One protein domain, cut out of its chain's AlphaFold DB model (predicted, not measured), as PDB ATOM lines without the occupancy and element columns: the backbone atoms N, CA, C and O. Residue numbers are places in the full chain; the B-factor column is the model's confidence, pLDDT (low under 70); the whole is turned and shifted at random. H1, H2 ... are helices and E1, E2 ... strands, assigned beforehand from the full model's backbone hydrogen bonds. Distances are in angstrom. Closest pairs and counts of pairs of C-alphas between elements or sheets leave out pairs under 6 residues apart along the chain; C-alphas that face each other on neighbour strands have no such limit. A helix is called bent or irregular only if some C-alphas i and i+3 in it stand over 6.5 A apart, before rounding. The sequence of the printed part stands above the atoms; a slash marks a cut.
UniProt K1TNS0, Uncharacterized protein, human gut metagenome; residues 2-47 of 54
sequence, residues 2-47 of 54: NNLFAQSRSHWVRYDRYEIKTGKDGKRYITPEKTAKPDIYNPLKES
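This is residues 2 to 47 of the 54 residues of an uncharacterized protein of human gut metagenome (UniProt K1TNS0). Two small ladders of two strands each, E1 with E4 and the hairpin of E2 and E3, are joined at an angle into a thin, bent shape, with E1 running on into E2 at 82 degrees. The E2 and E3 hairpin makes one end; toward the other end, beyond the E1 and E4 ladder, lie the short helix H1 and the first stretch, residues 2 to 11, which has no named element. The printed part has 46 residues, with four named strands and one named helix in the order E1, E2, E3, E4, H1, and each two-stranded sheet is antiparallel. The class is mostly strand, though under half of the residues, 22 of 46, are in named elements. The whole is only just extended, close to loose, with a radius of gyration of the C-alphas of 14.2 A and spans of 42 by 23 by 16 A.

The printed part begins at Asn 2, with its C-alpha at (-122.374, 392.062, 14.212). E1 is residues 12 to 15, 10.4 A from first to last C-alpha, and begins at (-129.486, 378.273, 4.616). E2, residues 18 to 22, is 13.3 A long, and E3, residues 28 to 32, is 13.2 A long. E4 is residues 38 to 41, 9.2 A long. H1, residues 43 to 46, is 5.1 A long and ends with C-alpha 46 at (-137.121, 386.153, 8.208).

E1 and E4 are antiparallel neighbours, with 135 degrees between their directions; N 14 and O 39 are 2.9 A apart and N 41 and O 12 are 2.8 A apart, both within hydrogen-bond range. C-alphas 13 and 40 face each other at 4.7 A. E1 and E2 meet only through their link. E2 and E3 form a hairpin of antiparallel strands at 148 degrees, with N 19 and O 31 at 2.8 A and N 29 and O 21 at 2.8 A, within hydrogen-bond range. C-alphas 18 and 32 face each other at 4.3 A. The closest C-alphas of E1 and E3 are those of Tyr 15 and Pro 32, 6.3 A apart. E3 and E4 are apart, and so are E2 and E4. H1 is apart from E2 and E3, and only just apart from E1, at 8.1 A. H1 is too short for any O i to N i+4 pair inside it; its one O i to N i+3 pair is not within range.

The two C-alphas farthest apart in the domain, those of Asn 2 and Lys 24, are 42.2 A from each other. The printed part has no cut, and the four links between elements are tight. The mean pLDDT of the printed part is 85.0, and the model's confidence is low, under 70, at residues 2 to 10.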
ATOM      1  N   ASN A   2    -123.423 393.022  13.847       57.19
ATOM      2  CA  ASN A   2    -122.374 392.062  14.212       57.19
ATOM      3  C   ASN A   2    -123.034 390.951  15.045       57.19
ATOM      4  O   ASN A   2    -123.279 391.134  16.232       57.19
ATOM      5  N   ASN A   3    -123.462 389.869  14.394       65.38
ATOM      6  CA  ASN A   3    -124.116 388.728  15.043       65.38
ATOM      7  C   ASN A   3    -123.453 387.411  14.608       65.38
ATOM      8  O   ASN A   3    -122.640 387.405  13.688       65.38
ATOM      9  N   LEU A   4    -123.829 386.296  15.243       66.94
ATOM     10  CA  LEU A   4    -123.290 384.951  14.972       66.94
ATOM     11  C   LEU A   4    -123.382 384.519  13.492       66.94
ATOM     12  O   LEU A   4    -122.657 383.629  13.060       66.94
ATOM     13  N   PHE A   5    -124.239 385.166  12.701       62.59
ATOM     14  CA  PHE A   5    -124.433 384.892  11.277       62.59
ATOM     15  C   PHE A   5    -123.680 385.864  10.362       62.59
ATOM     16  O   PHE A   5    -123.630 385.636   9.159       62.59
ATOM     17  N   ALA A   6    -123.055 386.915  10.902       60.75
ATOM     18  CA  ALA A   6    -122.339 387.920  10.118       60.75
ATOM     19  C   ALA A   6    -121.136 387.336   9.351       60.75
ATOM     20  O   ALA A   6    -120.754 387.873   8.313       60.75
ATOM     21  N   GLN A   7    -120.565 386.223   9.832       61.06
ATOM     22  CA  GLN A   7    -119.487 385.486   9.159       61.06
ATOM     23  C   GLN A   7    -119.982 384.287   8.332       61.06
ATOM     24  O   GLN A   7    -119.234 383.754   7.512       61.06
ATOM     25  N   SER A   8    -121.232 383.853   8.516       63.75
ATOM     26  CA  SER A   8    -121.789 382.724   7.773       63.75
ATOM     27  C   SER A   8    -122.235 383.200   6.390       63.75
ATOM     28  O   SER A   8    -123.263 383.851   6.240       63.75
ATOM     29  N   ARG A   9    -121.449 382.879   5.357       64.69
ATOM     30  CA  ARG A   9    -121.822 383.088   3.944       64.69
ATOM     31  C   ARG A   9    -122.650 381.938   3.362       64.69
ATOM     32  O   ARG A   9    -122.908 381.914   2.162       64.69
ATOM     33  N   SER A  10    -123.019 380.961   4.184       69.62
ATOM     34  CA  SER A  10    -123.752 379.786   3.727       69.62
ATOM     35  C   SER A  10    -125.193 380.163   3.404       69.62
ATOM     36  O   SER A  10    -125.841 380.862   4.177       69.62
ATOM     37  N   HIS A  11    -125.711 379.679   2.277       74.19
ATOM     38  CA  HIS A  11    -127.142 379.744   1.994       74.19
ATOM     39  C   HIS A  11    -127.840 378.712   2.878       74.19
ATOM     40  O   HIS A  11    -127.594 377.513   2.745       74.19
ATOM     41  N   TRP A  12    -128.671 379.173   3.809       83.50
ATOM     42  CA  TRP A  12    -129.486 378.273   4.616       83.50
ATOM     43  C   TRP A  12    -130.689 377.864   3.778       83.50
ATOM     44  O   TRP A  12    -131.294 378.696   3.107       83.50
ATOM     45  N   VAL A  13    -131.020 376.579   3.798       88.12
ATOM     46  CA  VAL A  13    -132.172 376.037   3.078       88.12
ATOM     47  C   VAL A  13    -133.174 375.544   4.108       88.12
ATOM     48  O   VAL A  13    -132.801 374.858   5.061       88.12
ATOM     49  N   ARG A  14    -134.444 375.885   3.912       91.06
ATOM     50  CA  ARG A  14    -135.574 375.302   4.643       91.06
ATOM     51  C   ARG A  14    -136.460 374.515   3.689       91.06
ATOM     52  O   ARG A  14    -136.380 374.695   2.479       91.06
ATOM     53  N   TYR A  15    -137.324 373.685   4.253       94.62
ATOM     54  CA  TYR A  15    -138.353 372.960   3.521       94.62
ATOM     55  C   TYR A  15    -139.731 373.365   4.042       94.62
ATOM     56  O   TYR A  15    -139.878 373.724   5.211       94.62
ATOM     57  N   ASP A  16    -140.737 373.321   3.175       93.88
ATOM     58  CA  ASP A  16    -142.127 373.624   3.532       93.88
ATOM     59  C   ASP A  16    -142.762 372.555   4.434       93.88
ATOM     60  O   ASP A  16    -143.686 372.858   5.190       93.88
ATOM     61  N   ARG A  17    -142.263 371.312   4.377       95.75
ATOM     62  CA  ARG A  17    -142.766 370.182   5.165       95.75
ATOM     63  C   ARG A  17    -141.665 369.274   5.688       95.75
ATOM     64  O   ARG A  17    -140.672 368.999   5.010       95.75
ATOM     65  N   TYR A  18    -141.903 368.759   6.888       96.12
ATOM     66  CA  TYR A  18    -141.026 367.825   7.574       96.12
ATOM     67  C   TYR A  18    -141.831 366.690   8.195       96.12
ATOM     68  O   TYR A  18    -142.905 366.900   8.753       96.12
ATOM     69  N   GLU A  19    -141.247 365.503   8.175       96.31
ATOM     70  CA  GLU A  19    -141.760 364.302   8.815       96.31
ATOM     71  C   GLU A  19    -140.805 363.834   9.917       96.31
ATOM     72  O   GLU A  19    -139.587 364.029   9.842       96.31
ATOM     73  N   ILE A  20    -141.359 363.193  10.949       96.12
ATOM     74  CA  ILE A  20    -140.558 362.553  11.991       96.12
ATOM     75  C   ILE A  20    -140.418 361.070  11.663       96.12
ATOM     76  O   ILE A  20    -141.411 360.352  11.580       96.12
ATOM     77  N   LYS A  21    -139.177 360.602  11.543       95.00
ATOM     78  CA  LYS A  21    -138.837 359.196  11.322       95.00
ATOM     79  C   LYS A  21    -138.185 358.603  12.557       95.00
ATOM     80  O   LYS A  21    -137.352 359.252  13.182       95.00
ATOM     81  N   THR A  22    -138.515 357.356  12.870       96.81
ATOM     82  CA  THR A  22    -137.843 356.590  13.924       96.81
ATOM     83  C   THR A  22    -136.804 355.673  13.283       96.81
ATOM     84  O   THR A  22    -137.135 354.850  12.431       96.81
ATOM     85  N   GLY A  23    -135.540 355.849  13.657       92.88
ATOM     86  CA  GLY A  23    -134.431 354.996  13.253       92.88
ATOM     87  C   GLY A  23    -134.487 353.624  13.921       92.88
ATOM     88  O   GLY A  23    -135.245 353.387  14.861       92.88
ATOM     89  N   LYS A  24    -133.645 352.705  13.443       93.62
ATOM     90  CA  LYS A  24    -133.567 351.326  13.961       93.62
ATOM     91  C   LYS A  24    -133.161 351.255  15.438       93.62
ATOM     92  O   LYS A  24    -133.473 350.278  16.103       93.62
ATOM     93  N   ASP A  25    -132.478 352.280  15.934       94.56
ATOM     94  CA  ASP A  25    -132.048 352.444  17.324       94.56
ATOM     95  C   ASP A  25    -133.099 353.150  18.205       94.56
ATOM     96  O   ASP A  25    -132.811 353.511  19.343       94.56
ATOM     97  N   GLY A  26    -134.305 353.390  17.680       95.12
ATOM     98  CA  GLY A  26    -135.369 354.115  18.374       95.12
ATOM     99  C   GLY A  26    -135.190 355.637  18.383       95.12
ATOM    100  O   GLY A  26    -136.070 356.344  18.882       95.12
ATOM    101  N   LYS A  27    -134.102 356.179  17.813       96.75
ATOM    102  CA  LYS A  27    -133.909 357.633  17.733       96.75
ATOM    103  C   LYS A  27    -134.859 358.249  16.721       96.75
ATOM    104  O   LYS A  27    -135.102 357.693  15.653       96.75
ATOM    105  N   ARG A  28    -135.382 359.430  17.044       96.31
ATOM    106  CA  ARG A  28    -136.268 360.187  16.156       96.31
ATOM    107  C   ARG A  28    -135.474 361.246  15.406       96.31
ATOM    108  O   ARG A  28    -134.712 361.995  16.009       96.31
ATOM    109  N   TYR A  29    -135.707 361.326  14.108       94.62
ATOM    110  CA  TYR A  29    -135.099 362.293  13.206       94.62
ATOM    111  C   TYR A  29    -136.198 363.104  12.541       94.62
ATOM    112  O   TYR A  29    -137.218 362.548  12.140       94.62
ATOM    113  N   ILE A  30    -135.980 364.406  12.397       94.75
ATOM    114  CA  ILE A  30    -136.810 365.250  11.543       94.75
ATOM    115  C   ILE A  30    -136.160 365.241  10.163       94.75
ATOM    116  O   ILE A  30    -134.989 365.590  10.026       94.75
ATOM    117  N   THR A  31    -136.903 364.826   9.145       94.69
ATOM    118  CA  THR A  31    -136.438 364.827   7.754       94.69
ATOM    119  C   THR A  31    -137.428 365.581   6.880       94.69
ATOM    120  O   THR A  31    -138.621 365.509   7.164       94.69
ATOM    121  N   PRO A  32    -136.989 366.275   5.819       96.06
ATOM    122  CA  PRO A  32    -137.918 366.803   4.830       96.06
ATOM    123  C   PRO A  32    -138.769 365.674   4.247       96.06
ATOM    124  O   PRO A  32    -138.260 364.572   4.016       96.06
ATOM    125  N   GLU A  33    -140.048 365.947   4.001       95.94
ATOM    126  CA  GLU A  33    -140.869 365.017   3.226       95.94
ATOM    127  C   GLU A  33    -140.302 364.865   1.809       95.94
ATOM    128  O   GLU A  33    -139.686 365.779   1.258       95.94
ATOM    129  N   LYS A  34    -140.546 363.719   1.167       93.00
ATOM    130  CA  LYS A  34    -140.005 363.432  -0.173       93.00
ATOM    131  C   LYS A  34    -140.419 364.459  -1.237       93.00
ATOM    132  O   LYS A  34    -139.676 364.689  -2.185       93.00
ATOM    133  N   THR A  35    -141.604 365.050  -1.094       95.06
ATOM    134  CA  THR A  35    -142.145 366.078  -1.999       95.06
ATOM    135  C   THR A  35    -141.987 367.496  -1.456       95.06
ATOM    136  O   THR A  35    -142.571 368.422  -2.020       95.06
ATOM    137  N   ALA A  36    -141.254 367.671  -0.353       96.62
ATOM    138  CA  ALA A  36    -141.031 368.981   0.231       96.62
ATOM    139  C   ALA A  36    -140.206 369.858  -0.716       96.62
ATOM    140  O   ALA A  36    -139.268 369.396  -1.372       96.62
ATOM    141  N   LYS A  37    -140.559 371.137  -0.784       95.81
ATOM    142  CA  LYS A  37    -139.900 372.107  -1.657       95.81
ATOM    143  C   LYS A  37    -138.807 372.835  -0.878       95.81
ATOM    144  O   LYS A  37    -139.119 373.419   0.163       95.81
ATOM    145  N   PRO A  38    -137.547 372.816  -1.349       93.31
ATOM    146  CA  PRO A  38    -136.500 373.618  -0.742       93.31
ATOM    147  C   PRO A  38    -136.721 375.101  -1.058       93.31
ATOM    148  O   PRO A  38    -137.104 375.459  -2.172       93.31
ATOM    149  N   ASP A  39    -136.428 375.954  -0.085       90.62
ATOM    150  CA  ASP A  39    -136.444 377.410  -0.210       90.62
ATOM    151  C   ASP A  39    -135.239 378.014   0.523       90.62
ATOM    152  O   ASP A  39    -134.741 377.442   1.501       90.62
ATOM    153  N   ILE A  40    -134.755 379.165   0.055       88.25
ATOM    154  CA  ILE A  40    -133.638 379.863   0.694       88.25
ATOM    155  C   ILE A  40    -134.160 380.567   1.942       88.25
ATOM    156  O   ILE A  40    -134.981 381.473   1.871       88.25
ATOM    157  N   TYR A  41    -133.638 380.170   3.095       84.44
ATOM    158  CA  TYR A  41    -133.941 380.790   4.370       84.44
ATOM    159  C   TYR A  41    -132.927 381.887   4.684       84.44
ATOM    160  O   TYR A  41    -131.728 381.627   4.802       84.44
ATOM    161  N   ASN A  42    -133.401 383.119   4.877       80.62
ATOM    162  CA  ASN A  42    -132.570 384.201   5.382       80.62
ATOM    163  C   ASN A  42    -132.924 384.532   6.843       80.62
ATOM    164  O   ASN A  42    -133.797 385.368   7.081       80.62
ATOM    165  N   PRO A  43    -132.216 383.973   7.842       73.81
ATOM    166  CA  PRO A  43    -132.509 384.244   9.250       73.81
ATOM    167  C   PRO A  43    -132.343 385.722   9.635       73.81
ATOM    168  O   PRO A  43    -132.967 386.174  10.588       73.81
ATOM    169  N   LEU A  44    -131.557 386.516   8.903       75.69
ATOM    170  CA  LEU A  44    -131.427 387.951   9.187       75.69
ATOM    171  C   LEU A  44    -132.678 388.746   8.794       75.69
ATOM    172  O   LEU A  44    -132.934 389.795   9.379       75.69
ATOM    173  N   LYS A  45    -133.434 388.269   7.800       77.69
ATOM    174  CA  LYS A  45    -134.658 388.920   7.308       77.69
ATOM    175  C   LYS A  45    -135.929 388.283   7.859       77.69
ATOM    176  O   LYS A  45    -136.902 388.983   8.111       77.69
ATOM    177  N   GLU A  46    -135.920 386.965   8.011       75.06
ATOM    178  CA  GLU A  46    -137.121 386.153   8.208       75.06
ATOM    179  C   GLU A  46    -137.228 385.557   9.613       75.06
ATOM    180  O   GLU A  46    -138.262 384.983   9.947       75.06
ATOM    181  N   SER A  47    -136.188 385.683  10.446       70.50
ATOM    182  CA  SER A  47    -136.253 385.177  11.815       70.50
ATOM    183  C   SER A  47    -137.314 385.950  12.610       70.50
ATOM    184  O   SER A  47    -137.258 387.187  12.677       70.50
TER     185      SER A  47